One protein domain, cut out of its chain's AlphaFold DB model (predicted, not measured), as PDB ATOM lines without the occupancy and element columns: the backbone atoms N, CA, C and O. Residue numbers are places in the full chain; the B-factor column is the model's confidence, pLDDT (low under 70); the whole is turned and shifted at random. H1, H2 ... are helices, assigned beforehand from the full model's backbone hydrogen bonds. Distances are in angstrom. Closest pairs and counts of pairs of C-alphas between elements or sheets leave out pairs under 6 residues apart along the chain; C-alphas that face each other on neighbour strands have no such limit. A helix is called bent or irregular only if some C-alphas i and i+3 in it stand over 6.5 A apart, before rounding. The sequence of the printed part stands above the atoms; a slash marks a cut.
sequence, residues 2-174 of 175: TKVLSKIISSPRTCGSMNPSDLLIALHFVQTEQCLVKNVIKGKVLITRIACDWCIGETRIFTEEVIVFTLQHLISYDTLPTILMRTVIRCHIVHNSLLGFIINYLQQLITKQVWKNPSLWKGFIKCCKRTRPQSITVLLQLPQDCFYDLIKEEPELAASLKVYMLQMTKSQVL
ATOM      1  N   THR A   2      94.814 182.060 182.751       50.12
ATOM      2  CA  THR A   2      95.749 181.775 183.871       50.12
ATOM      3  C   THR A   2      95.577 180.379 184.491       50.12
ATOM      4  O   THR A   2      96.554 179.685 184.738       50.12
ATOM      5  N   LYS A   3      94.324 179.920 184.639       49.88
ATOM      6  CA  LYS A   3      93.986 178.570 185.129       49.88
ATOM      7  C   LYS A   3      94.506 177.417 184.259       49.88
ATOM      8  O   LYS A   3      94.613 176.311 184.763       49.88
ATOM      9  N   VAL A   4      94.767 177.628 182.964       57.66
ATOM     10  CA  VAL A   4      95.280 176.570 182.072       57.66
ATOM     11  C   VAL A   4      96.787 176.430 182.247       57.66
ATOM     12  O   VAL A   4      97.254 175.318 182.439       57.66
ATOM     13  N   LEU A   5      97.521 177.548 182.282       56.59
ATOM     14  CA  LEU A   5      98.959 177.552 182.573       56.59
ATOM     15  C   LEU A   5      99.240 176.992 183.968       56.59
ATOM     16  O   LEU A   5     100.038 176.071 184.099       56.59
ATOM     17  N   SER A   6      98.504 177.446 184.986       57.06
ATOM     18  CA  SER A   6      98.636 176.888 186.335       57.06
ATOM     19  C   SER A   6      98.275 175.403 186.372       57.06
ATOM     20  O   SER A   6      98.901 174.637 187.083       57.06
ATOM     21  N   LYS A   7      97.298 174.951 185.578       53.72
ATOM     22  CA  LYS A   7      96.921 173.535 185.515       53.72
ATOM     23  C   LYS A   7      97.919 172.690 184.727       53.72
ATOM     24  O   LYS A   7      98.060 171.531 185.064       53.72
ATOM     25  N   ILE A   8      98.629 173.227 183.737       58.00
ATOM     26  CA  ILE A   8      99.726 172.517 183.056       58.00
ATOM     27  C   ILE A   8     100.929 172.391 183.996       58.00
ATOM     28  O   ILE A   8     101.496 171.311 184.112       58.00
ATOM     29  N   ILE A   9     101.256 173.457 184.731       58.66
ATOM     30  CA  ILE A   9     102.347 173.456 185.713       58.66
ATOM     31  C   ILE A   9     102.005 172.552 186.913       58.66
ATOM     32  O   ILE A   9     102.880 171.871 187.434       58.66
ATOM     33  N   SER A  10     100.739 172.489 187.342       52.78
ATOM     34  CA  SER A  10     100.315 171.766 188.556       52.78
ATOM     35  C   SER A  10      99.583 170.432 188.318       52.78
ATOM     36  O   SER A  10      99.085 169.848 189.280       52.78
ATOM     37  N   SER A  11      99.437 169.938 187.081       43.22
ATOM     38  CA  SER A  11      98.664 168.707 186.820       43.22
ATOM     39  C   SER A  11      99.496 167.438 187.059       43.22
ATOM     40  O   SER A  11     100.513 167.251 186.400       43.22
ATOM     41  N   PRO A  12      99.020 166.491 187.892       45.72
ATOM     42  CA  PRO A  12      99.711 165.228 188.180       45.72
ATOM     43  C   PRO A  12      99.540 164.155 187.084       45.72
ATOM     44  O   PRO A  12      99.988 163.027 187.252       45.72
ATOM     45  N   ARG A  13      98.851 164.469 185.975       47.72
ATOM     46  CA  ARG A  13      98.553 163.512 184.884       47.72
ATOM     47  C   ARG A  13      99.528 163.549 183.704       47.72
ATOM     48  O   ARG A  13      99.409 162.727 182.803       47.72
ATOM     49  N   THR A  14     100.486 164.468 183.710       47.19
ATOM     50  CA  THR A  14     101.645 164.447 182.812       47.19
ATOM     51  C   THR A  14     102.859 164.117 183.663       47.19
ATOM     52  O   THR A  14     103.018 164.685 184.741       47.19
ATOM     53  N   CYS A  15     103.682 163.162 183.234       42.25
ATOM     54  CA  CYS A  15     104.940 162.847 183.903       42.25
ATOM     55  C   CYS A  15     105.787 164.134 183.983       42.25
ATOM     56  O   CYS A  15     106.288 164.601 182.964       42.25
ATOM     57  N   GLY A  16     105.855 164.739 185.173       49.16
ATOM     58  CA  GLY A  16     106.588 165.973 185.461       49.16
ATOM     59  C   GLY A  16     105.723 167.240 185.464       49.16
ATOM     60  O   GLY A  16     105.261 167.700 184.423       49.16
ATOM     61  N   SER A  17     105.558 167.852 186.641       56.03
ATOM     62  CA  SER A  17     105.288 169.292 186.750       56.03
ATOM     63  C   SER A  17     106.454 170.014 186.072       56.03
ATOM     64  O   SER A  17     107.583 169.944 186.552       56.03
ATOM     65  N   MET A  18     106.223 170.601 184.898       64.62
ATOM     66  CA  MET A  18     107.284 171.279 184.156       64.62
ATOM     67  C   MET A  18     107.511 172.657 184.777       64.62
ATOM     68  O   MET A  18     106.568 173.446 184.898       64.62
ATOM     69  N   ASN A  19     108.750 172.945 185.180       79.38
ATOM     70  CA  ASN A  19     109.106 174.236 185.753       79.38
ATOM     71  C   ASN A  19     108.876 175.344 184.700       79.38
ATOM     72  O   ASN A  19     109.143 175.107 183.515       79.38
ATOM     73  N   PRO A  20     108.411 176.556 185.065       79.69
ATOM     74  CA  PRO A  20     108.195 177.626 184.091       79.69
ATOM     75  C   PRO A  20     109.446 177.954 183.258       79.69
ATOM     76  O   PRO A  20     109.334 178.211 182.059       79.69
ATOM     77  N   SER A  21     110.646 177.859 183.843       80.50
ATOM     78  CA  SER A  21     111.908 177.999 183.105       80.50
ATOM     79  C   SER A  21     112.054 176.964 181.995       80.50
ATOM     80  O   SER A  21     112.372 177.309 180.859       80.50
ATOM     81  N   ASP A  22     111.780 175.700 182.305       80.81
ATOM     82  CA  ASP A  22     111.973 174.575 181.392       80.81
ATOM     83  C   ASP A  22     110.966 174.631 180.251       80.81
ATOM     84  O   ASP A  22     111.302 174.309 179.114       80.81
ATOM     85  N   LEU A  23     109.753 175.121 180.528       82.56
ATOM     86  CA  LEU A  23     108.762 175.409 179.498       82.56
ATOM     87  C   LEU A  23     109.262 176.497 178.538       82.56
ATOM     88  O   LEU A  23     109.191 176.315 177.323       82.56
ATOM     89  N   LEU A  24     109.782 177.616 179.056       81.06
ATOM     90  CA  LEU A  24     110.346 178.670 178.210       81.06
ATOM     91  C   LEU A  24     111.539 178.156 177.405       81.06
ATOM     92  O   LEU A  24     111.597 178.406 176.204       81.06
ATOM     93  N   ILE A  25     112.459 177.415 178.021       83.44
ATOM     94  CA  ILE A  25     113.603 176.805 177.333       83.44
ATOM     95  C   ILE A  25     113.100 175.879 176.217       83.44
ATOM     96  O   ILE A  25     113.478 176.058 175.059       83.44
ATOM     97  N   ALA A  26     112.191 174.952 176.527       81.25
ATOM     98  CA  ALA A  26     111.633 174.011 175.560       81.25
ATOM     99  C   ALA A  26     110.965 174.729 174.380       81.25
ATOM    100  O   ALA A  26     111.178 174.336 173.235       81.25
ATOM    101  N   LEU A  27     110.232 175.821 174.636       82.88
ATOM    102  CA  LEU A  27     109.642 176.655 173.586       82.88
ATOM    103  C   LEU A  27     110.710 177.191 172.621       82.88
ATOM    104  O   LEU A  27     110.503 177.155 171.410       82.88
ATOM    105  N   HIS A  28     111.870 177.624 173.121       81.44
ATOM    106  CA  HIS A  28     112.952 178.140 172.275       81.44
ATOM    107  C   HIS A  28     113.596 177.079 171.380       81.44
ATOM    108  O   HIS A  28     114.115 177.427 170.318       81.44
ATOM    109  N   PHE A  29     113.517 175.804 171.761       76.50
ATOM    110  CA  PHE A  29     114.084 174.685 171.010       76.50
ATOM    111  C   PHE A  29     113.060 173.890 170.199       76.50
ATOM    112  O   PHE A  29     113.421 172.861 169.626       76.50
ATOM    113  N   VAL A  30     111.804 174.346 170.095       72.62
ATOM    114  CA  VAL A  30     110.811 173.705 169.220       72.62
ATOM    115  C   VAL A  30     111.328 173.731 167.779       72.62
ATOM    116  O   VAL A  30     111.261 174.749 167.089       72.62
ATOM    117  N   GLN A  31     111.868 172.593 167.334       55.50
ATOM    118  CA  GLN A  31     112.520 172.443 166.039       55.50
ATOM    119  C   GLN A  31     111.538 172.740 164.902       55.50
ATOM    120  O   GLN A  31     110.524 172.064 164.697       55.50
ATOM    121  N   THR A  32     111.882 173.746 164.105       54.16
ATOM    122  CA  THR A  32     111.239 174.038 162.819       54.16
ATOM    123  C   THR A  32     111.747 173.167 161.673       54.16
ATOM    124  O   THR A  32     111.124 173.145 160.618       54.16
ATOM    125  N   GLU A  33     112.854 172.452 161.869       50.28
ATOM    126  CA  GLU A  33     113.619 171.802 160.797       50.28
ATOM    127  C   GLU A  33     112.949 170.542 160.231       50.28
ATOM    128  O   GLU A  33     113.117 170.231 159.058       50.28
ATOM    129  N   GLN A  34     112.089 169.868 161.001       48.94
ATOM    130  CA  GLN A  34     111.417 168.638 160.555       48.94
ATOM    131  C   GLN A  34     110.190 168.876 159.649       48.94
ATOM    132  O   GLN A  34     109.408 167.960 159.403       48.94
ATOM    133  N   CYS A  35     109.942 170.100 159.174       48.19
ATOM    134  CA  CYS A  35     108.762 170.403 158.360       48.19
ATOM    135  C   CYS A  35     109.143 171.104 157.057       48.19
ATOM    136  O   CYS A  35     109.410 172.295 157.050       48.19
ATOM    137  N   LEU A  36     109.062 170.392 155.931       53.62
ATOM    138  CA  LEU A  36     109.385 170.918 154.593       53.62
ATOM    139  C   LEU A  36     108.395 171.986 154.082       53.62
ATOM    140  O   LEU A  36     108.641 172.665 153.084       53.62
ATOM    141  N   VAL A  37     107.268 172.177 154.770       61.75
ATOM    142  CA  VAL A  37     106.230 173.131 154.371       61.75
ATOM    143  C   VAL A  37     106.527 174.507 154.973       61.75
ATOM    144  O   VAL A  37     106.315 174.740 156.164       61.75
ATOM    145  N   LYS A  38     106.949 175.464 154.135       56.72
ATOM    146  CA  LYS A  38     107.275 176.853 154.536       56.72
ATOM    147  C   LYS A  38     106.172 177.534 155.364       56.72
ATOM    148  O   LYS A  38     106.478 178.319 156.259       56.72
ATOM    149  N   ASN A  39     104.900 177.227 155.104       60.41
ATOM    150  CA  ASN A  39     103.765 177.768 155.863       60.41
ATOM    151  C   ASN A  39     103.630 177.145 157.263       60.41
ATOM    152  O   ASN A  39     103.275 177.844 158.208       60.41
ATOM    153  N   VAL A  40     103.998 175.870 157.426       60.50
ATOM    154  CA  VAL A  40     104.031 175.182 158.727       60.50
ATOM    155  C   VAL A  40     105.210 175.672 159.563       60.50
ATOM    156  O   VAL A  40     105.039 175.923 160.751       60.50
ATOM    157  N   ILE A  41     106.377 175.905 158.947       59.25
ATOM    158  CA  ILE A  41     107.526 176.545 159.612       59.25
ATOM    159  C   ILE A  41     107.119 177.925 160.146       59.25
ATOM    160  O   ILE A  41     107.309 178.212 161.325       59.25
ATOM    161  N   LYS A  42     106.507 178.770 159.304       58.59
ATOM    162  CA  LYS A  42     106.018 180.098 159.716       58.59
ATOM    163  C   LYS A  42     104.991 180.008 160.847       58.59
ATOM    164  O   LYS A  42     105.067 180.800 161.782       58.59
ATOM    165  N   GLY A  43     104.080 179.034 160.783       60.09
ATOM    166  CA  GLY A  43     103.106 178.755 161.838       60.09
ATOM    167  C   GLY A  43     103.768 178.363 163.158       60.09
ATOM    168  O   GLY A  43     103.459 178.964 164.180       60.09
ATOM    169  N   LYS A  44     104.738 177.438 163.131       62.72
ATOM    170  CA  LYS A  44     105.511 177.000 164.307       62.72
ATOM    171  C   LYS A  44     106.281 178.155 164.952       62.72
ATOM    172  O   LYS A  44     106.169 178.375 166.150       62.72
ATOM    173  N   VAL A  45     106.978 178.970 164.159       67.12
ATOM    174  CA  VAL A  45     107.658 180.167 164.685       67.12
ATOM    175  C   VAL A  45     106.656 181.158 165.281       67.12
ATOM    176  O   VAL A  45     106.939 181.771 166.308       67.12
ATOM    177  N   LEU A  46     105.487 181.336 164.659       69.00
ATOM    178  CA  LEU A  46     104.463 182.257 165.150       69.00
ATOM    179  C   LEU A  46     103.871 181.797 166.488       69.00
ATOM    180  O   LEU A  46     103.804 182.608 167.411       69.00
ATOM    181  N   ILE A  47     103.503 180.520 166.625       69.00
ATOM    182  CA  ILE A  47     102.967 179.988 167.888       69.00
ATOM    183  C   ILE A  47     104.008 180.058 169.004       69.00
ATOM    184  O   ILE A  47     103.668 180.465 170.111       69.00
ATOM    185  N   THR A  48     105.279 179.762 168.712       71.56
ATOM    186  CA  THR A  48     106.348 179.837 169.710       71.56
ATOM    187  C   THR A  48     106.556 181.275 170.176       71.56
ATOM    188  O   THR A  48     106.725 181.518 171.367       71.56
ATOM    189  N   ARG A  49     106.479 182.247 169.257       75.06
ATOM    190  CA  ARG A  49     106.558 183.673 169.600       75.06
ATOM    191  C   ARG A  49     105.392 184.118 170.473       75.06
ATOM    192  O   ARG A  49     105.635 184.750 171.489       75.06
ATOM    193  N   ILE A  50     104.159 183.762 170.107       76.75
ATOM    194  CA  ILE A  50     102.964 184.102 170.894       76.75
ATOM    195  C   ILE A  50     103.051 183.467 172.286       76.75
ATOM    196  O   ILE A  50     102.772 184.131 173.279       76.75
ATOM    197  N   ALA A  51     103.487 182.208 172.366       77.44
ATOM    198  CA  ALA A  51     103.668 181.509 173.631       77.44
ATOM    199  C   ALA A  51     104.734 182.184 174.509       77.44
ATOM    200  O   ALA A  51     104.471 182.424 175.683       77.44
ATOM    201  N   CYS A  52     105.892 182.554 173.949       80.50
ATOM    202  CA  CYS A  52     106.936 183.273 174.688       80.50
ATOM    203  C   CYS A  52     106.459 184.659 175.142       80.50
ATOM    204  O   CYS A  52     106.621 185.004 176.309       80.50
ATOM    205  N   ASP A  53     105.829 185.433 174.252       81.38
ATOM    206  CA  ASP A  53     105.311 186.769 174.566       81.38
ATOM    207  C   ASP A  53     104.247 186.722 175.670       81.38
ATOM    208  O   ASP A  53     104.180 187.636 176.499       81.38
ATOM    209  N   TRP A  54     103.438 185.659 175.690       81.12
ATOM    210  CA  TRP A  54     102.443 185.423 176.726       81.12
ATOM    211  C   TRP A  54     103.084 184.987 178.047       81.12
ATOM    212  O   TRP A  54     102.766 185.576 179.076       81.12
ATOM    213  N   CYS A  55     104.020 184.034 178.028       80.62
ATOM    214  CA  CYS A  55     104.737 183.604 179.231       80.62
ATOM    215  C   CYS A  55     105.420 184.796 179.914       80.62
ATOM    216  O   CYS A  55     105.176 185.056 181.085       80.62
ATOM    217  N   ILE A  56     106.169 185.603 179.158       81.75
ATOM    218  CA  ILE A  56     106.851 186.796 179.687       81.75
ATOM    219  C   ILE A  56     105.848 187.853 180.181       81.75
ATOM    220  O   ILE A  56     106.157 188.626 181.076       81.75
ATOM    221  N   GLY A  57     104.642 187.910 179.609       81.69
ATOM    222  CA  GLY A  57     103.591 188.825 180.059       81.69
ATOM    223  C   GLY A  57     102.940 188.437 181.392       81.69
ATOM    224  O   GLY A  57     102.368 189.300 182.054       81.69
ATOM    225  N   GLU A  58     103.017 187.169 181.799       82.62
ATOM    226  CA  GLU A  58     102.439 186.679 183.054       82.62
ATOM    227  C   GLU A  58     103.474 186.742 184.186       82.62
ATOM    228  O   GLU A  58     104.018 185.731 184.638       82.62
ATOM    229  N   THR A  59     103.717 187.959 184.676       80.31
ATOM    230  CA  THR A  59     104.739 188.271 185.693       80.31
ATOM    231  C   THR A  59     104.518 187.587 187.048       80.31
ATOM    232  O   THR A  59     105.422 187.559 187.880       80.31
ATOM    233  N   ARG A  60     103.330 187.009 187.281       79.06
ATOM    234  CA  ARG A  60     103.010 186.222 188.485       79.06
ATOM    235  C   ARG A  60     103.633 184.828 188.476       79.06
ATOM    236  O   ARG A  60     103.856 184.268 189.542       79.06
ATOM    237  N   ILE A  61     103.839 184.253 187.292       78.81
ATOM    238  CA  ILE A  61     104.368 182.891 187.110       78.81
ATOM    239  C   ILE A  61     105.806 182.961 186.592       78.81
ATOM    240  O   ILE A  61     106.673 182.229 187.062       78.81
ATOM    241  N   PHE A  62     106.065 183.861 185.644       80.62
ATOM    242  CA  PHE A  62     107.382 184.098 185.067       80.62
ATOM    243  C   PHE A  62     107.988 185.335 185.716       80.62
ATOM    244  O   PHE A  62     107.920 186.445 185.189       80.62
ATOM    245  N   THR A  63     108.531 185.134 186.913       87.44
ATOM    246  CA  THR A  63     109.242 186.184 187.640       87.44
ATOM    247  C   THR A  63     110.564 186.524 186.950       87.44
ATOM    248  O   THR A  63     111.059 185.795 186.086       87.44
ATOM    249  N   GLU A  64     111.166 187.639 187.357       86.88
ATOM    250  CA  GLU A  64     112.480 188.069 186.873       86.88
ATOM    251  C   GLU A  64     113.549 186.984 187.053       86.88
ATOM    252  O   GLU A  64     114.333 186.748 186.138       86.88
ATOM    253  N   GLU A  65     113.522 186.261 188.173       87.75
ATOM    254  CA  GLU A  65     114.431 185.145 188.459       87.75
ATOM    255  C   GLU A  65     114.291 184.008 187.440       87.75
ATOM    256  O   GLU A  65     115.288 183.535 186.894       87.75
ATOM    257  N   VAL A  66     113.053 183.610 187.121       87.31
ATOM    258  CA  VAL A  66     112.775 182.567 186.120       87.31
ATOM    259  C   VAL A  66     113.282 182.996 184.744       87.31
ATOM    260  O   VAL A  66     113.875 182.194 184.019       87.31
ATOM    261  N   ILE A  67     113.074 184.262 184.375       86.94
ATOM    262  CA  ILE A  67     113.530 184.816 183.095       86.94
ATOM    263  C   ILE A  67     115.057 184.844 183.028       86.94
ATOM    264  O   ILE A  67     115.627 184.412 182.026       86.94
ATOM    265  N   VAL A  68     115.718 185.327 184.082       89.56
ATOM    266  CA  VAL A  68     117.183 185.368 184.180       89.56
ATOM    267  C   VAL A  68     117.759 183.963 184.047       89.56
ATOM    268  O   VAL A  68     118.614 183.746 183.188       89.56
ATOM    269  N   PHE A  69     117.229 183.001 184.806       89.81
ATOM    270  CA  PHE A  69     117.644 181.602 184.737       89.81
ATOM    271  C   PHE A  69     117.467 181.026 183.325       89.81
ATOM    272  O   PHE A  69     118.392 180.446 182.759       89.81
ATOM    273  N   THR A  70     116.306 181.260 182.706       88.62
ATOM    274  CA  THR A  70     116.013 180.821 181.333       88.62
ATOM    275  C   THR A  70     117.023 181.403 180.342       88.62
ATOM    276  O   THR A  70     117.590 180.670 179.535       88.62
ATOM    277  N   LEU A  71     117.280 182.714 180.385       89.94
ATOM    278  CA  LEU A  71     118.190 183.381 179.448       89.94
ATOM    279  C   LEU A  71     119.643 182.922 179.633       89.94
ATOM    280  O   LEU A  71     120.326 182.673 178.635       89.94
ATOM    281  N   GLN A  72     120.097 182.756 180.879       90.44
ATOM    282  CA  GLN A  72     121.415 182.194 181.206       90.44
ATOM    283  C   GLN A  72     121.569 180.757 180.699       90.44
ATOM    284  O   GLN A  72     122.606 180.389 180.142       90.44
ATOM    285  N   HIS A  73     120.518 179.950 180.820       88.75
ATOM    286  CA  HIS A  73     120.525 178.608 180.261       88.75
ATOM    287  C   HIS A  73     120.612 178.655 178.727       88.75
ATOM    288  O   HIS A  73     121.434 177.970 178.129       88.75
ATOM    289  N   LEU A  74     119.846 179.541 178.077       87.31
ATOM    290  CA  LEU A  74     119.814 179.674 176.617       87.31
ATOM    291  C   LEU A  74     121.150 180.110 175.993       87.31
ATOM    292  O   LEU A  74     121.467 179.654 174.897       87.31
ATOM    293  N   ILE A  75     121.940 180.957 176.662       88.12
ATOM    294  CA  ILE A  75     123.263 181.377 176.151       88.12
ATOM    295  C   ILE A  75     124.344 180.303 176.328       88.12
ATOM    296  O   ILE A  75     125.375 180.338 175.650       88.12
ATOM    297  N   SER A  76     124.109 179.347 177.229       86.62
ATOM    298  CA  SER A  76     125.045 178.257 177.510       86.62
ATOM    299  C   SER A  76     125.089 177.221 176.383       86.62
ATOM    300  O   SER A  76     126.099 176.542 176.230       86.62
ATOM    301  N   TYR A  77     124.048 177.142 175.548       83.75
ATOM    302  CA  TYR A  77     124.029 176.269 174.374       83.75
ATOM    303  C   TYR A  77     125.036 176.711 173.298       83.75
ATOM    304  O   TYR A  77     125.330 177.899 173.132       83.75
ATOM    305  N   ASP A  78     125.533 175.746 172.521       76.38
ATOM    306  CA  ASP A  78     126.449 176.005 171.402       76.38
ATOM    307  C   ASP A  78     125.750 176.713 170.237       76.38
ATOM    308  O   ASP A  78     126.292 177.640 169.634       76.38
ATOM    309  N   THR A  79     124.509 176.314 169.946       78.62
ATOM    310  CA  THR A  79     123.673 176.928 168.913       78.62
ATOM    311  C   THR A  79     122.574 177.770 169.545       78.62
ATOM    312  O   THR A  79     121.635 177.242 170.144       78.62
ATOM    313  N   LEU A  80     122.661 179.088 169.375       83.00
ATOM    314  CA  LEU A  80     121.670 180.018 169.912       83.00
ATOM    315  C   LEU A  80     120.338 179.931 169.137       83.00
ATOM    316  O   LEU A  80     120.333 180.074 167.908       83.00
ATOM    317  N   PRO A  81     119.191 179.780 169.827       81.88
ATOM    318  CA  PRO A  81     117.879 179.770 169.185       81.88
ATOM    319  C   PRO A  81     117.573 181.076 168.456       81.88
ATOM    320  O   PRO A  81     117.694 182.157 169.025       81.88
ATOM    321  N   THR A  82     117.071 181.003 167.224       80.06
ATOM    322  CA  THR A  82     116.821 182.191 166.378       80.06
ATOM    323  C   THR A  82     115.800 183.182 166.952       80.06
ATOM    324  O   THR A  82     115.806 184.360 166.586       80.06
ATOM    325  N   ILE A  83     114.927 182.740 167.865       83.19
ATOM    326  CA  ILE A  83     113.945 183.601 168.540       83.19
ATOM    327  C   ILE A  83     114.500 184.308 169.783       83.19
ATOM    328  O   ILE A  83     113.848 185.226 170.278       83.19
ATOM    329  N   LEU A  84     115.696 183.934 170.256       86.75
ATOM    330  CA  LEU A  84     116.276 184.391 171.523       86.75
ATOM    331  C   LEU A  84     116.252 185.916 171.664       86.75
ATOM    332  O   LEU A  84     115.762 186.451 172.653       86.75
ATOM    333  N   MET A  85     116.710 186.637 170.640       88.31
ATOM    334  CA  MET A  85     116.759 188.099 170.705       88.31
ATOM    335  C   MET A  85     115.376 188.750 170.789       88.31
ATOM    336  O   MET A  85     115.247 189.834 171.354       88.31
ATOM    337  N   ARG A  86     114.327 188.114 170.253       85.62
ATOM    338  CA  ARG A  86     112.957 188.617 170.430       85.62
ATOM    339  C   ARG A  86     112.514 188.480 171.878       85.62
ATOM    340  O   ARG A  86     111.975 189.444 172.412       85.62
ATOM    341  N   THR A  87     112.792 187.337 172.495       87.69
ATOM    342  CA  THR A  87     112.536 187.078 173.915       87.69
ATOM    343  C   THR A  87     113.266 188.096 174.781       87.69
ATOM    344  O   THR A  87     112.633 188.765 175.584       87.69
ATOM    345  N   VAL A  88     114.559 188.330 174.535       89.50
ATOM    346  CA  VAL A  88     115.363 189.343 175.244       89.50
ATOM    347  C   VAL A  88     114.754 190.748 175.127       89.50
ATOM    348  O   VAL A  88     114.576 191.435 176.133       89.50
ATOM    349  N   ILE A  89     114.376 191.174 173.914       89.12
ATOM    350  CA  ILE A  89     113.719 192.475 173.700       89.12
ATOM    351  C   ILE A  89     112.384 192.541 174.451       89.12
ATOM    352  O   ILE A  89     112.066 193.575 175.038       89.12
ATOM    353  N   ARG A  90     111.596 191.461 174.433       88.12
ATOM    354  CA  ARG A  90     110.308 191.394 175.129       88.12
ATOM    355  C   ARG A  90     110.488 191.464 176.643       88.12
ATOM    356  O   ARG A  90     109.793 192.258 177.269       88.12
ATOM    357  N   CYS A  91     111.438 190.719 177.204       86.44
ATOM    358  CA  CYS A  91     111.779 190.767 178.624       86.44
ATOM    359  C   CYS A  91     112.158 192.183 179.046       86.44
ATOM    360  O   CYS A  91     111.615 192.670 180.024       86.44
ATOM    361  N   HIS A  92     112.987 192.886 178.270       87.38
ATOM    362  CA  HIS A  92     113.325 194.280 178.564       87.38
ATOM    363  C   HIS A  92     112.098 195.215 178.560       87.38
ATOM    364  O   HIS A  92     112.022 196.135 179.365       87.38
ATOM    365  N   ILE A  93     111.121 194.983 177.673       86.75
ATOM    366  CA  ILE A  93     109.887 195.787 177.613       86.75
ATOM    367  C   ILE A  93     108.988 195.546 178.830       86.75
ATOM    368  O   ILE A  93     108.355 196.487 179.300       86.75
ATOM    369  N   VAL A  94     108.890 194.301 179.302       85.44
ATOM    370  CA  VAL A  94     108.000 193.932 180.414       85.44
ATOM    371  C   VAL A  94     108.669 194.161 181.776       85.44
ATOM    372  O   VAL A  94     108.020 194.632 182.703       85.44
ATOM    373  N   HIS A  95     109.973 193.896 181.877       84.12
ATOM    374  CA  HIS A  95     110.781 193.963 183.095       84.12
ATOM    375  C   HIS A  95     111.933 194.956 182.917       84.12
ATOM    376  O   HIS A  95     113.066 194.589 182.596       84.12
ATOM    377  N   ASN A  96     111.655 196.245 183.122       82.62
ATOM    378  CA  ASN A  96     112.675 197.288 182.967       82.62
ATOM    379  C   ASN A  96     113.790 197.212 184.037       82.62
ATOM    380  O   ASN A  96     114.913 197.644 183.798       82.62
ATOM    381  N   SER A  97     113.498 196.614 185.193       87.94
ATOM    382  CA  SER A  97     114.444 196.250 186.266       87.94
ATOM    383  C   SER A  97     115.604 195.374 185.780       87.94
ATOM    384  O   SER A  97     116.727 195.512 186.262       87.94
ATOM    385  N   LEU A  98     115.375 194.526 184.771       88.12
ATOM    386  CA  LEU A  98     116.383 193.618 184.217       88.12
ATOM    387  C   LEU A  98     117.384 194.299 183.279       88.12
ATOM    388  O   LEU A  98     118.243 193.622 182.720       88.12
ATOM    389  N   LEU A  99     117.306 195.616 183.086       89.44
ATOM    390  CA  LEU A  99     118.163 196.335 182.146       89.44
ATOM    391  C   LEU A  99     119.659 196.034 182.361       89.44
ATOM    392  O   LEU A  99     120.341 195.686 181.401       89.44
ATOM    393  N   GLY A 100     120.149 196.055 183.605       90.38
ATOM    394  CA  GLY A 100     121.547 195.713 183.911       90.38
ATOM    395  C   GLY A 100     121.919 194.276 183.523       90.38
ATOM    396  O   GLY A 100     122.970 194.042 182.926       90.38
ATOM    397  N   PHE A 101     121.024 193.316 183.776       91.81
ATOM    398  CA  PHE A 101     121.203 191.933 183.335       91.81
ATOM    399  C   PHE A 101     121.229 191.826 181.805       91.81
ATOM    400  O   PHE A 101     122.103 191.158 181.262       91.81
ATOM    401  N   ILE A 102     120.331 192.524 181.098       92.62
ATOM    402  CA  ILE A 102     120.297 192.537 179.630       92.62
ATOM    403  C   ILE A 102     121.592 193.106 179.046       92.62
ATOM    404  O   ILE A 102     122.114 192.536 178.094       92.62
ATOM    405  N   ILE A 103     122.145 194.182 179.611       92.19
ATOM    406  CA  ILE A 103     123.431 194.732 179.158       92.19
ATOM    407  C   ILE A 103     124.548 193.689 179.293       92.19
ATOM    408  O   ILE A 103     125.242 193.421 178.312       92.19
ATOM    409  N   ASN A 104     124.667 193.033 180.450       92.44
ATOM    410  CA  ASN A 104     125.651 191.962 180.659       92.44
ATOM    411  C   ASN A 104     125.416 190.767 179.720       92.44
ATOM    412  O   ASN A 104     126.358 190.166 179.208       92.44
ATOM    413  N   TYR A 105     124.153 190.433 179.458       92.88
ATOM    414  CA  TYR A 105     123.776 189.378 178.526       92.88
ATOM    415  C   TYR A 105     124.207 189.701 177.089       92.88
ATOM    416  O   TYR A 105     124.761 188.849 176.397       92.88
ATOM    417  N   LEU A 106     124.011 190.948 176.642       91.88
ATOM    418  CA  LEU A 106     124.473 191.416 175.334       91.88
ATOM    419  C   LEU A 106     126.004 191.335 175.220       91.88
ATOM    420  O   LEU A 106     126.503 190.924 174.177       91.88
ATOM    421  N   GLN A 107     126.750 191.652 176.282       91.06
ATOM    422  CA  GLN A 107     128.212 191.490 176.286       91.06
ATOM    423  C   GLN A 107     128.620 190.023 176.091       91.06
ATOM    424  O   GLN A 107     129.465 189.722 175.252       91.06
ATOM    425  N   GLN A 108     127.967 189.086 176.781       91.81
ATOM    426  CA  GLN A 108     128.241 187.654 176.601       91.81
ATOM    427  C   GLN A 108     127.911 187.160 175.180       91.81
ATOM    428  O   GLN A 108     128.605 186.297 174.637       91.81
ATOM    429  N   LEU A 109     126.886 187.732 174.534       90.12
ATOM    430  CA  LEU A 109     126.550 187.418 173.140       90.12
ATOM    431  C   LEU A 109     127.643 187.849 172.150       90.12
ATOM    432  O   LEU A 109     127.800 187.206 171.107       90.12
ATOM    433  N   ILE A 110     128.425 188.889 172.466       89.56
ATOM    434  CA  ILE A 110     129.601 189.277 171.671       89.56
ATOM    435  C   ILE A 110     130.646 188.162 171.722       89.56
ATOM    436  O   ILE A 110     131.142 187.743 170.678       89.56
ATOM    437  N   THR A 111     130.927 187.608 172.904       89.31
ATOM    438  CA  THR A 111     131.865 186.482 173.054       89.31
ATOM    439  C   THR A 111     131.411 185.248 172.266       89.31
ATOM    440  O   THR A 111     132.237 184.529 171.708       89.31
ATOM    441  N   LYS A 112     130.094 185.035 172.143       87.81
ATOM    442  CA  LYS A 112     129.484 183.973 171.319       87.81
ATOM    443  C   LYS A 112     129.396 184.306 169.821       87.81
ATOM    444  O   LYS A 112     128.824 183.530 169.061       87.81
ATOM    445  N   GLN A 113     129.971 185.425 169.376       87.94
ATOM    446  CA  GLN A 113     130.027 185.836 167.970       87.94
ATOM    447  C   GLN A 113     128.646 185.935 167.308       87.94
ATOM    448  O   GLN A 113     128.421 185.437 166.202       87.94
ATOM    449  N   VAL A 114     127.704 186.601 167.985       88.31
ATOM    450  CA  VAL A 114     126.306 186.752 167.537       88.31
ATOM    451  C   VAL A 114     126.153 187.299 166.105       88.31
ATOM    452  O   VAL A 114     125.166 186.991 165.436       88.31
ATOM    453  N   TRP A 115     127.140 188.046 165.596       87.25
ATOM    454  CA  TRP A 115     127.171 188.568 164.222       87.25
ATOM    455  C   TRP A 115     127.226 187.483 163.138       87.25
ATOM    456  O   TRP A 115     126.806 187.733 162.012       87.25
ATOM    457  N   LYS A 116     127.669 186.259 163.458       86.88
ATOM    458  CA  LYS A 116     127.672 185.137 162.502       86.88
ATOM    459  C   LYS A 116     126.269 184.714 162.068       86.88
ATOM    460  O   LYS A 116     126.108 184.151 160.988       86.88
ATOM    461  N   ASN A 117     125.252 184.967 162.893       85.88
ATOM    462  CA  ASN A 117     123.869 184.647 162.565       85.88
ATOM    463  C   ASN A 117     123.087 185.939 162.264       85.88
ATOM    464  O   ASN A 117     122.740 186.667 163.197       85.88
ATOM    465  N   PRO A 118     122.708 186.208 161.000       85.44
ATOM    466  CA  PRO A 118     122.074 187.472 160.619       85.44
ATOM    467  C   PRO A 118     120.712 187.699 161.292       85.44
ATOM    468  O   PRO A 118     120.303 188.843 161.502       85.44
ATOM    469  N   SER A 119     119.992 186.632 161.661       84.38
ATOM    470  CA  SER A 119     118.705 186.761 162.355       84.38
ATOM    471  C   SER A 119     118.882 187.227 163.798       84.38
ATOM    472  O   SER A 119     118.135 188.091 164.264       84.38
ATOM    473  N   LEU A 120     119.887 186.682 164.489       87.06
ATOM    474  CA  LEU A 120     120.234 187.096 165.845       87.06
ATOM    475  C   LEU A 120     120.879 188.476 165.836       87.06
ATOM    476  O   LEU A 120     120.492 189.318 166.637       87.06
ATOM    477  N   TRP A 121     121.764 188.750 164.878       90.00
ATOM    478  CA  TRP A 121     122.429 190.040 164.736       90.00
ATOM    479  C   TRP A 121     121.446 191.207 164.600       90.00
ATOM    480  O   TRP A 121     121.505 192.169 165.364       90.00
ATOM    481  N   LYS A 122     120.438 191.084 163.726       88.31
ATOM    482  CA  LYS A 122     119.370 192.096 163.605       88.31
ATOM    483  C   LYS A 122     118.622 192.318 164.922       88.31
ATOM    484  O   LYS A 122     118.249 193.444 165.254       88.31
ATOM    485  N   GLY A 123     118.381 191.244 165.673       89.06
ATOM    486  CA  GLY A 123     117.774 191.320 166.997       89.06
ATOM    487  C   GLY A 123     118.680 192.008 168.021       89.06
ATOM    488  O   GLY A 123     118.205 192.855 168.774       89.06
ATOM    489  N   PHE A 124     119.973 191.688 168.013       90.69
ATOM    490  CA  PHE A 124     120.999 192.286 168.864       90.69
ATOM    491  C   PHE A 124     121.050 193.802 168.679       90.69
ATOM    492  O   PHE A 124     120.828 194.539 169.638       90.69
ATOM    493  N   ILE A 125     121.181 194.267 167.433       90.25
ATOM    494  CA  ILE A 125     121.186 195.697 167.092       90.25
ATOM    495  C   ILE A 125     119.923 196.385 167.617       90.25
ATOM    496  O   ILE A 125     119.992 197.435 168.259       90.25
ATOM    497  N   LYS A 126     118.751 195.782 167.389       90.25
ATOM    498  CA  LYS A 126     117.472 196.340 167.847       90.25
ATOM    499  C   LYS A 126     117.389 196.434 169.374       90.25
ATOM    500  O   LYS A 126     116.825 197.399 169.889       90.25
ATOM    501  N   CYS A 127     117.950 195.460 170.090       91.00
ATOM    502  CA  CYS A 127     118.040 195.491 171.545       91.00
ATOM    503  C   CYS A 127     118.987 196.600 172.022       91.00
ATOM    504  O   CYS A 127     118.589 197.409 172.860       91.00
ATOM    505  N   CYS A 128     120.177 196.720 171.422       90.31
ATOM    506  CA  CYS A 128     121.128 197.790 171.722       90.31
ATOM    507  C   CYS A 128     120.510 199.175 171.505       90.31
ATOM    508  O   CYS A 128     120.612 200.029 172.379       90.31
ATOM    509  N   LYS A 129     119.789 199.397 170.399       88.81
ATOM    510  CA  LYS A 129     119.105 200.676 170.137       88.81
ATOM    511  C   LYS A 129     118.113 201.067 171.234       88.81
ATOM    512  O   LYS A 129     117.983 202.250 171.542       88.81
ATOM    513  N   ARG A 130     117.415 200.081 171.800       88.19
ATOM    514  CA  ARG A 130     116.359 200.282 172.800       88.19
ATOM    515  C   ARG A 130     116.898 200.470 174.219       88.19
ATOM    516  O   ARG A 130     116.277 201.171 175.003       88.19
ATOM    517  N   THR A 131     118.057 199.890 174.507       87.25
ATOM    518  CA  THR A 131     118.735 199.932 175.815       87.25
ATOM    519  C   THR A 131     119.797 201.038 175.897       87.25
ATOM    520  O   THR A 131     120.658 201.043 176.780       87.25
ATOM    521  N   ARG A 132     119.760 202.003 174.966       85.62
ATOM    522  CA  ARG A 132     120.600 203.203 175.033       85.62
ATOM    523  C   ARG A 132     120.228 204.039 176.267       85.62
ATOM    524  O   ARG A 132     119.053 204.100 176.617       85.62
ATOM    525  N   PRO A 133     121.200 204.721 176.898       84.00
ATOM    526  CA  PRO A 133     122.598 204.869 176.472       84.00
ATOM    527  C   PRO A 133     123.537 203.744 176.940       84.00
ATOM    528  O   PRO A 133     124.665 203.657 176.467       84.00
ATOM    529  N   GLN A 134     123.098 202.865 177.840       86.00
ATOM    530  CA  GLN A 134     123.973 201.887 178.504       86.00
ATOM    531  C   GLN A 134     124.569 200.863 177.529       86.00
ATOM    532  O   GLN A 134     125.736 200.490 177.645       86.00
ATOM    533  N   SER A 135     123.806 200.483 176.505       88.38
ATOM    534  CA  SER A 135     124.244 199.576 175.439       88.38
ATOM    535  C   SER A 135     125.379 200.102 174.561       88.38
ATOM    536  O   SER A 135     126.011 199.305 173.872       88.38
ATOM    537  N   ILE A 136     125.674 201.407 174.581       85.75
ATOM    538  CA  ILE A 136     126.793 201.979 173.817       85.75
ATOM    539  C   ILE A 136     128.122 201.369 174.271       85.75
ATOM    540  O   ILE A 136     128.970 201.066 173.438       85.75
ATOM    541  N   THR A 137     128.268 201.094 175.571       87.12
ATOM    542  CA  THR A 137     129.457 200.423 176.121       87.12
ATOM    543  C   THR A 137     129.649 199.017 175.554       87.12
ATOM    544  O   THR A 137     130.775 198.604 175.303       87.12
ATOM    545  N   VAL A 138     128.553 198.307 175.279       89.38
ATOM    546  CA  VAL A 138     128.565 196.971 174.670       89.38
ATOM    547  C   VAL A 138     128.974 197.049 173.202       89.38
ATOM    548  O   VAL A 138     129.769 196.243 172.737       89.38
ATOM    549  N   LEU A 139     128.482 198.051 172.468       86.38
ATOM    550  CA  LEU A 139     128.846 198.242 171.060       86.38
ATOM    551  C   LEU A 139     130.338 198.537 170.874       86.38
ATOM    552  O   LEU A 139     130.913 198.107 169.883       86.38
ATOM    553  N   LEU A 140     130.965 199.223 171.832       86.12
ATOM    554  CA  LEU A 140     132.407 199.486 171.822       86.12
ATOM    555  C   LEU A 140     133.262 198.221 172.021       86.12
ATOM    556  O   LEU A 140     134.442 198.239 171.692       86.12
ATOM    557  N   GLN A 141     132.686 197.135 172.547       87.00
ATOM    558  CA  GLN A 141     133.375 195.849 172.722       87.00
ATOM    559  C   GLN A 141     133.314 194.961 171.469       87.00
ATOM    560  O   GLN A 141     133.895 193.876 171.457       87.00
ATOM    561  N   LEU A 142     132.590 195.377 170.425       87.75
ATOM    562  CA  LEU A 142     132.508 194.621 169.179       87.75
ATOM    563  C   LEU A 142     133.852 194.635 168.429       87.75
ATOM    564  O   LEU A 142     134.580 195.628 168.490       87.75
ATOM    565  N   PRO A 143     134.166 193.576 167.657       87.94
ATOM    566  CA  PRO A 143     135.286 193.601 166.722       87.94
ATOM    567  C   PRO A 143     135.167 194.771 165.741       87.94
ATOM    568  O   PRO A 143     134.062 195.103 165.304       87.94
ATOM    569  N   GLN A 144     136.307 195.363 165.372       81.00
ATOM    570  CA  GLN A 144     136.359 196.566 164.534       81.00
ATOM    571  C   GLN A 144     135.589 196.392 163.221       81.00
ATOM    572  O   GLN A 144     134.763 197.242 162.900       81.00
ATOM    573  N   ASP A 145     135.772 195.270 162.525       84.19
ATOM    574  CA  ASP A 145     135.101 194.995 161.249       84.19
ATOM    575  C   ASP A 145     133.569 195.052 161.382       84.19
ATOM    576  O   ASP A 145     132.894 195.800 160.676       84.19
ATOM    577  N   CYS A 146     133.014 194.341 162.373       84.50
ATOM    578  CA  CYS A 146     131.574 194.325 162.631       84.50
ATOM    579  C   CYS A 146     131.047 195.689 163.091       84.50
ATOM    580  O   CYS A 146     129.912 196.055 162.786       84.50
ATOM    581  N   PHE A 147     131.853 196.429 163.853       85.25
ATOM    582  CA  PHE A 147     131.496 197.763 164.312       85.25
ATOM    583  C   PHE A 147     131.421 198.755 163.144       85.25
ATOM    584  O   PHE A 147     130.455 199.512 163.059       85.25
ATOM    585  N   TYR A 148     132.383 198.733 162.217       83.44
ATOM    586  CA  TYR A 148     132.364 199.599 161.035       83.44
ATOM    587  C   TYR A 148     131.145 199.338 160.152       83.44
ATOM    588  O   TYR A 148     130.455 200.290 159.773       83.44
ATOM    589  N   ASP A 149     130.838 198.068 159.885       86.06
ATOM    590  CA  ASP A 149     129.653 197.691 159.112       86.06
ATOM    591  C   ASP A 149     128.366 198.150 159.804       86.06
ATOM    592  O   ASP A 149     127.510 198.776 159.177       86.06
ATOM    593  N   LEU A 150     128.260 197.945 161.121       86.25
ATOM    594  CA  LEU A 150     127.115 198.397 161.906       86.25
ATOM    595  C   LEU A 150     126.916 199.915 161.824       86.25
ATOM    596  O   LEU A 150     125.797 200.388 161.648       86.25
ATOM    597  N   ILE A 151     127.990 200.686 161.972       83.94
ATOM    598  CA  ILE A 151     127.946 202.151 161.935       83.94
ATOM    599  C   ILE A 151     127.571 202.664 160.542       83.94
ATOM    600  O   ILE A 151     126.877 203.678 160.429       83.94
ATOM    601  N   LYS A 152     127.997 201.958 159.491       84.62
ATOM    602  CA  LYS A 152     127.640 202.262 158.104       84.62
ATOM    603  C   LYS A 152     126.171 201.958 157.811       84.62
ATOM    604  O   LYS A 152     125.515 202.754 157.145       84.62
ATOM    605  N   GLU A 153     125.660 200.832 158.303       85.38
ATOM    606  CA  GLU A 153     124.256 200.449 158.132       85.38
ATOM    607  C   GLU A 153     123.307 201.295 158.992       85.38
ATOM    608  O   GLU A 153     122.176 201.560 158.588       85.38
ATOM    609  N   GLU A 154     123.750 201.734 160.172       86.19
ATOM    610  CA  GLU A 154     122.896 202.358 161.183       86.19
ATOM    611  C   GLU A 154     123.464 203.701 161.688       86.19
ATOM    612  O   GLU A 154     123.992 203.792 162.805       86.19
ATOM    613  N   PRO A 155     123.297 204.802 160.926       81.88
ATOM    614  CA  PRO A 155     123.878 206.110 161.258       81.88
ATOM    615  C   PRO A 155     123.346 206.712 162.571       81.88
ATOM    616  O   PRO A 155     124.015 207.516 163.221       81.88
ATOM    617  N   GLU A 156     122.163 206.292 163.020       82.69
ATOM    618  CA  GLU A 156     121.583 206.687 164.310       82.69
ATOM    619  C   GLU A 156     122.418 206.178 165.506       82.69
ATOM    620  O   GLU A 156     122.558 206.857 166.530       82.69
ATOM    621  N   LEU A 157     123.004 204.976 165.391       80.75
ATOM    622  CA  LEU A 157     123.938 204.449 166.393       80.75
ATOM    623  C   LEU A 157     125.227 205.267 166.419       80.75
ATOM    624  O   LEU A 157     125.703 205.600 167.503       80.75
ATOM    625  N   ALA A 158     125.720 205.670 165.249       79.38
ATOM    626  CA  ALA A 158     126.885 206.539 165.128       79.38
ATOM    627  C   ALA A 158     126.670 207.895 165.815       79.38
ATOM    628  O   ALA A 158     127.533 208.365 166.557       79.38
ATOM    629  N   ALA A 159     125.502 208.511 165.611       82.50
ATOM    630  CA  ALA A 159     125.140 209.762 166.273       82.50
ATOM    631  C   ALA A 159     125.091 209.601 167.801       82.50
ATOM    632  O   ALA A 159     125.662 210.414 168.527       82.50
ATOM    633  N   SER A 160     124.480 208.516 168.285       81.88
ATOM    634  CA  SER A 160     124.405 208.208 169.722       81.88
ATOM    635  C   SER A 160     125.794 208.026 170.348       81.88
ATOM    636  O   SER A 160     126.045 208.498 171.454       81.88
ATOM    637  N   LEU A 161     126.710 207.378 169.626       82.06
ATOM    638  CA  LEU A 161     128.084 207.157 170.068       82.06
ATOM    639  C   LEU A 161     128.879 208.464 170.136       82.06
ATOM    640  O   LEU A 161     129.562 208.707 171.125       82.06
ATOM    641  N   LYS A 162     128.727 209.353 169.145       80.06
ATOM    642  CA  LYS A 162     129.333 210.694 169.181       80.06
ATOM    643  C   LYS A 162     128.863 211.497 170.392       80.06
ATOM    644  O   LYS A 162     129.688 212.083 171.082       80.06
ATOM    645  N   VAL A 163     127.557 211.500 170.674       83.38
ATOM    646  CA  VAL A 163     127.001 212.185 171.854       83.38
ATOM    647  C   VAL A 163     127.578 211.602 173.143       83.38
ATOM    648  O   VAL A 163     128.005 212.362 174.007       83.38
ATOM    649  N   TYR A 164     127.654 210.272 173.246       81.94
ATOM    650  CA  TYR A 164     128.246 209.601 174.401       81.94
ATOM    651  C   TYR A 164     129.722 209.982 174.602       81.94
ATOM    652  O   TYR A 164     130.113 210.354 175.706       81.94
ATOM    653  N   MET A 165     130.533 209.979 173.537       80.56
ATOM    654  CA  MET A 165     131.941 210.389 173.617       80.56
ATOM    655  C   MET A 165     132.088 211.861 174.017       80.56
ATOM    656  O   MET A 165     132.892 212.172 174.889       80.56
ATOM    657  N   LEU A 166     131.270 212.759 173.457       79.19
ATOM    658  CA  LEU A 166     131.275 214.182 173.822       79.19
ATOM    659  C   LEU A 166     130.893 214.414 175.291       79.19
ATOM    660  O   LEU A 166     131.443 215.307 175.933       79.19
ATOM    661  N   GLN A 167     129.957 213.630 175.829       78.31
ATOM    662  CA  GLN A 167     129.596 213.677 177.248       78.31
ATOM    663  C   GLN A 167     130.738 213.163 178.136       78.31
ATOM    664  O   GLN A 167     131.076 213.820 179.116       78.31
ATOM    665  N   MET A 168     131.384 212.056 177.755       66.31
ATOM    666  CA  MET A 168     132.533 211.499 178.482       66.31
ATOM    667  C   MET A 168     133.731 212.460 178.501       66.31
ATOM    668  O   MET A 168     134.355 212.631 179.545       66.31
ATOM    669  N   THR A 169     134.022 213.145 177.389       61.44
ATOM    670  CA  THR A 169     135.095 214.152 177.338       61.44
ATOM    671  C   THR A 169     134.783 215.359 178.224       61.44
ATOM    672  O   THR A 169     135.673 215.849 178.909       61.44
ATOM    673  N   LYS A 170     133.525 215.820 178.294       60.66
ATOM    674  CA  LYS A 170     133.138 216.920 179.198       60.66
ATOM    675  C   LYS A 170     133.277 216.552 180.678       60.66
ATOM    676  O   LYS A 170     133.674 217.404 181.465       60.66
ATOM    677  N   SER A 171     132.995 215.305 181.050       56.66
ATOM    678  CA  SER A 171     133.155 214.832 182.431       56.66
ATOM    679  C   SER A 171     134.617 214.679 182.872       56.66
ATOM    680  O   SER A 171     134.871 214.692 184.070       56.66
ATOM    681  N   GLN A 172     135.575 214.576 181.943       49.22
ATOM    682  CA  GLN A 172     137.013 214.537 182.258       49.22
ATOM    683  C   GLN A 172     137.670 215.923 182.350       49.22
ATOM    684  O   GLN A 172     138.761 216.031 182.892       49.22
ATOM    685  N   VAL A 173     137.022 216.977 181.845       46.25
ATOM    686  CA  VAL A 173     137.541 218.362 181.876       46.25
ATOM    687  C   VAL A 173     137.036 219.135 183.110       46.25
ATOM    688  O   VAL A 173     137.391 220.292 183.309       46.25
ATOM    689  N   LEU A 174     136.212 218.506 183.956       43.84
ATOM    690  CA  LEU A 174     135.689 219.093 185.197       43.84
ATOM    691  C   LEU A 174     136.386 218.586 186.479       43.84
ATOM    692  O   LEU A 174     135.841 218.770 187.566       43.84
TER     693      LEU A 174
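Overview. This is residues 2 to 174 of the 175 residues of a protein of Octopus vulgaris (UniProt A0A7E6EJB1). The chain is wound in stacked helical turns that make an elongated slab two rows thick, with H2, H4 and H6 side by side in one row and H3, H5 and H7 in the other. H1 lies beyond one end of the stack, H8 and H9 follow at the other, and there H10 leads away, with residues 166 to 174 sticking out. The printed part has 173 residues with ten named helices, H1 to H10, and no named strand; the class is all helix. It is only just compact, close to loose, with a radius of gyration of the C-alphas of 18.6 A, and spans 67 by 40 by 23 A.

Arrangement. The longest helix, H3, residues 38 to 57, touches H2, residues 20 to 28, with residues 48 to 55 alone; they form a helical hairpin at a shallow tilt of 24 degrees, and C-alphas 27 and 48 are closest, 6.0 A. With residues 52 to 57 alone H3 touches the hub H5, residues 84 to 94, C-alphas 56 and 91 being closest, 6.4 A. H2 touches H4, residues 64 to 76, at a steep tilt of 41 degrees, closest at C-alphas 21 and 70, 5.3 A. H4, H5, H6, residues 96 to 111, and H7, residues 118 to 130, form an up and down bundle, each running against the one before. H5 touches H7 at a shallow tilt of 20 degrees, C-alphas 85 and 123 being closest, 5.0 A. H6 is irregular, with C-alphas 97 and 100 7.5 A apart, and has a kink of 28 degrees near residue 103. H8, residues 136 to 139, only just touches H6 and H10, residues 155 to 172, with 3 pairs of C-alphas within 8 A each; C-alphas 107 and 138 are closest for H6, 5.7 A, and 136 and 161 for H10, 6.5 A. H9, residues 144 to 153, touches no helix but is near H10; H1, residues 2 to 10, is near H2. Every O i to N i+4 pair is within hydrogen-bond range in H1, H2, H3, H4, H5, H7, H9 and H10, and 10 of 12 are in H6; H8 is too short for such a pair.

Along the chain. H1 begins at C-alpha 2, (95.749, 181.775, 183.871). H3 runs 28.4 A from C-alpha 38 at (107.275, 176.853, 154.536), H6 24.2 A, and H10 26.2 A to C-alpha 172 at (137.013, 214.537, 182.258).

Size, cuts and confidence. The C-alphas of Arg 13 and Val 173 are farthest apart, 67.4 A. The printed part has no cut and no long link. Its mean pLDDT is 78.1; residues 2 to 18, 31 to 47 and 168 to 174 are under 70.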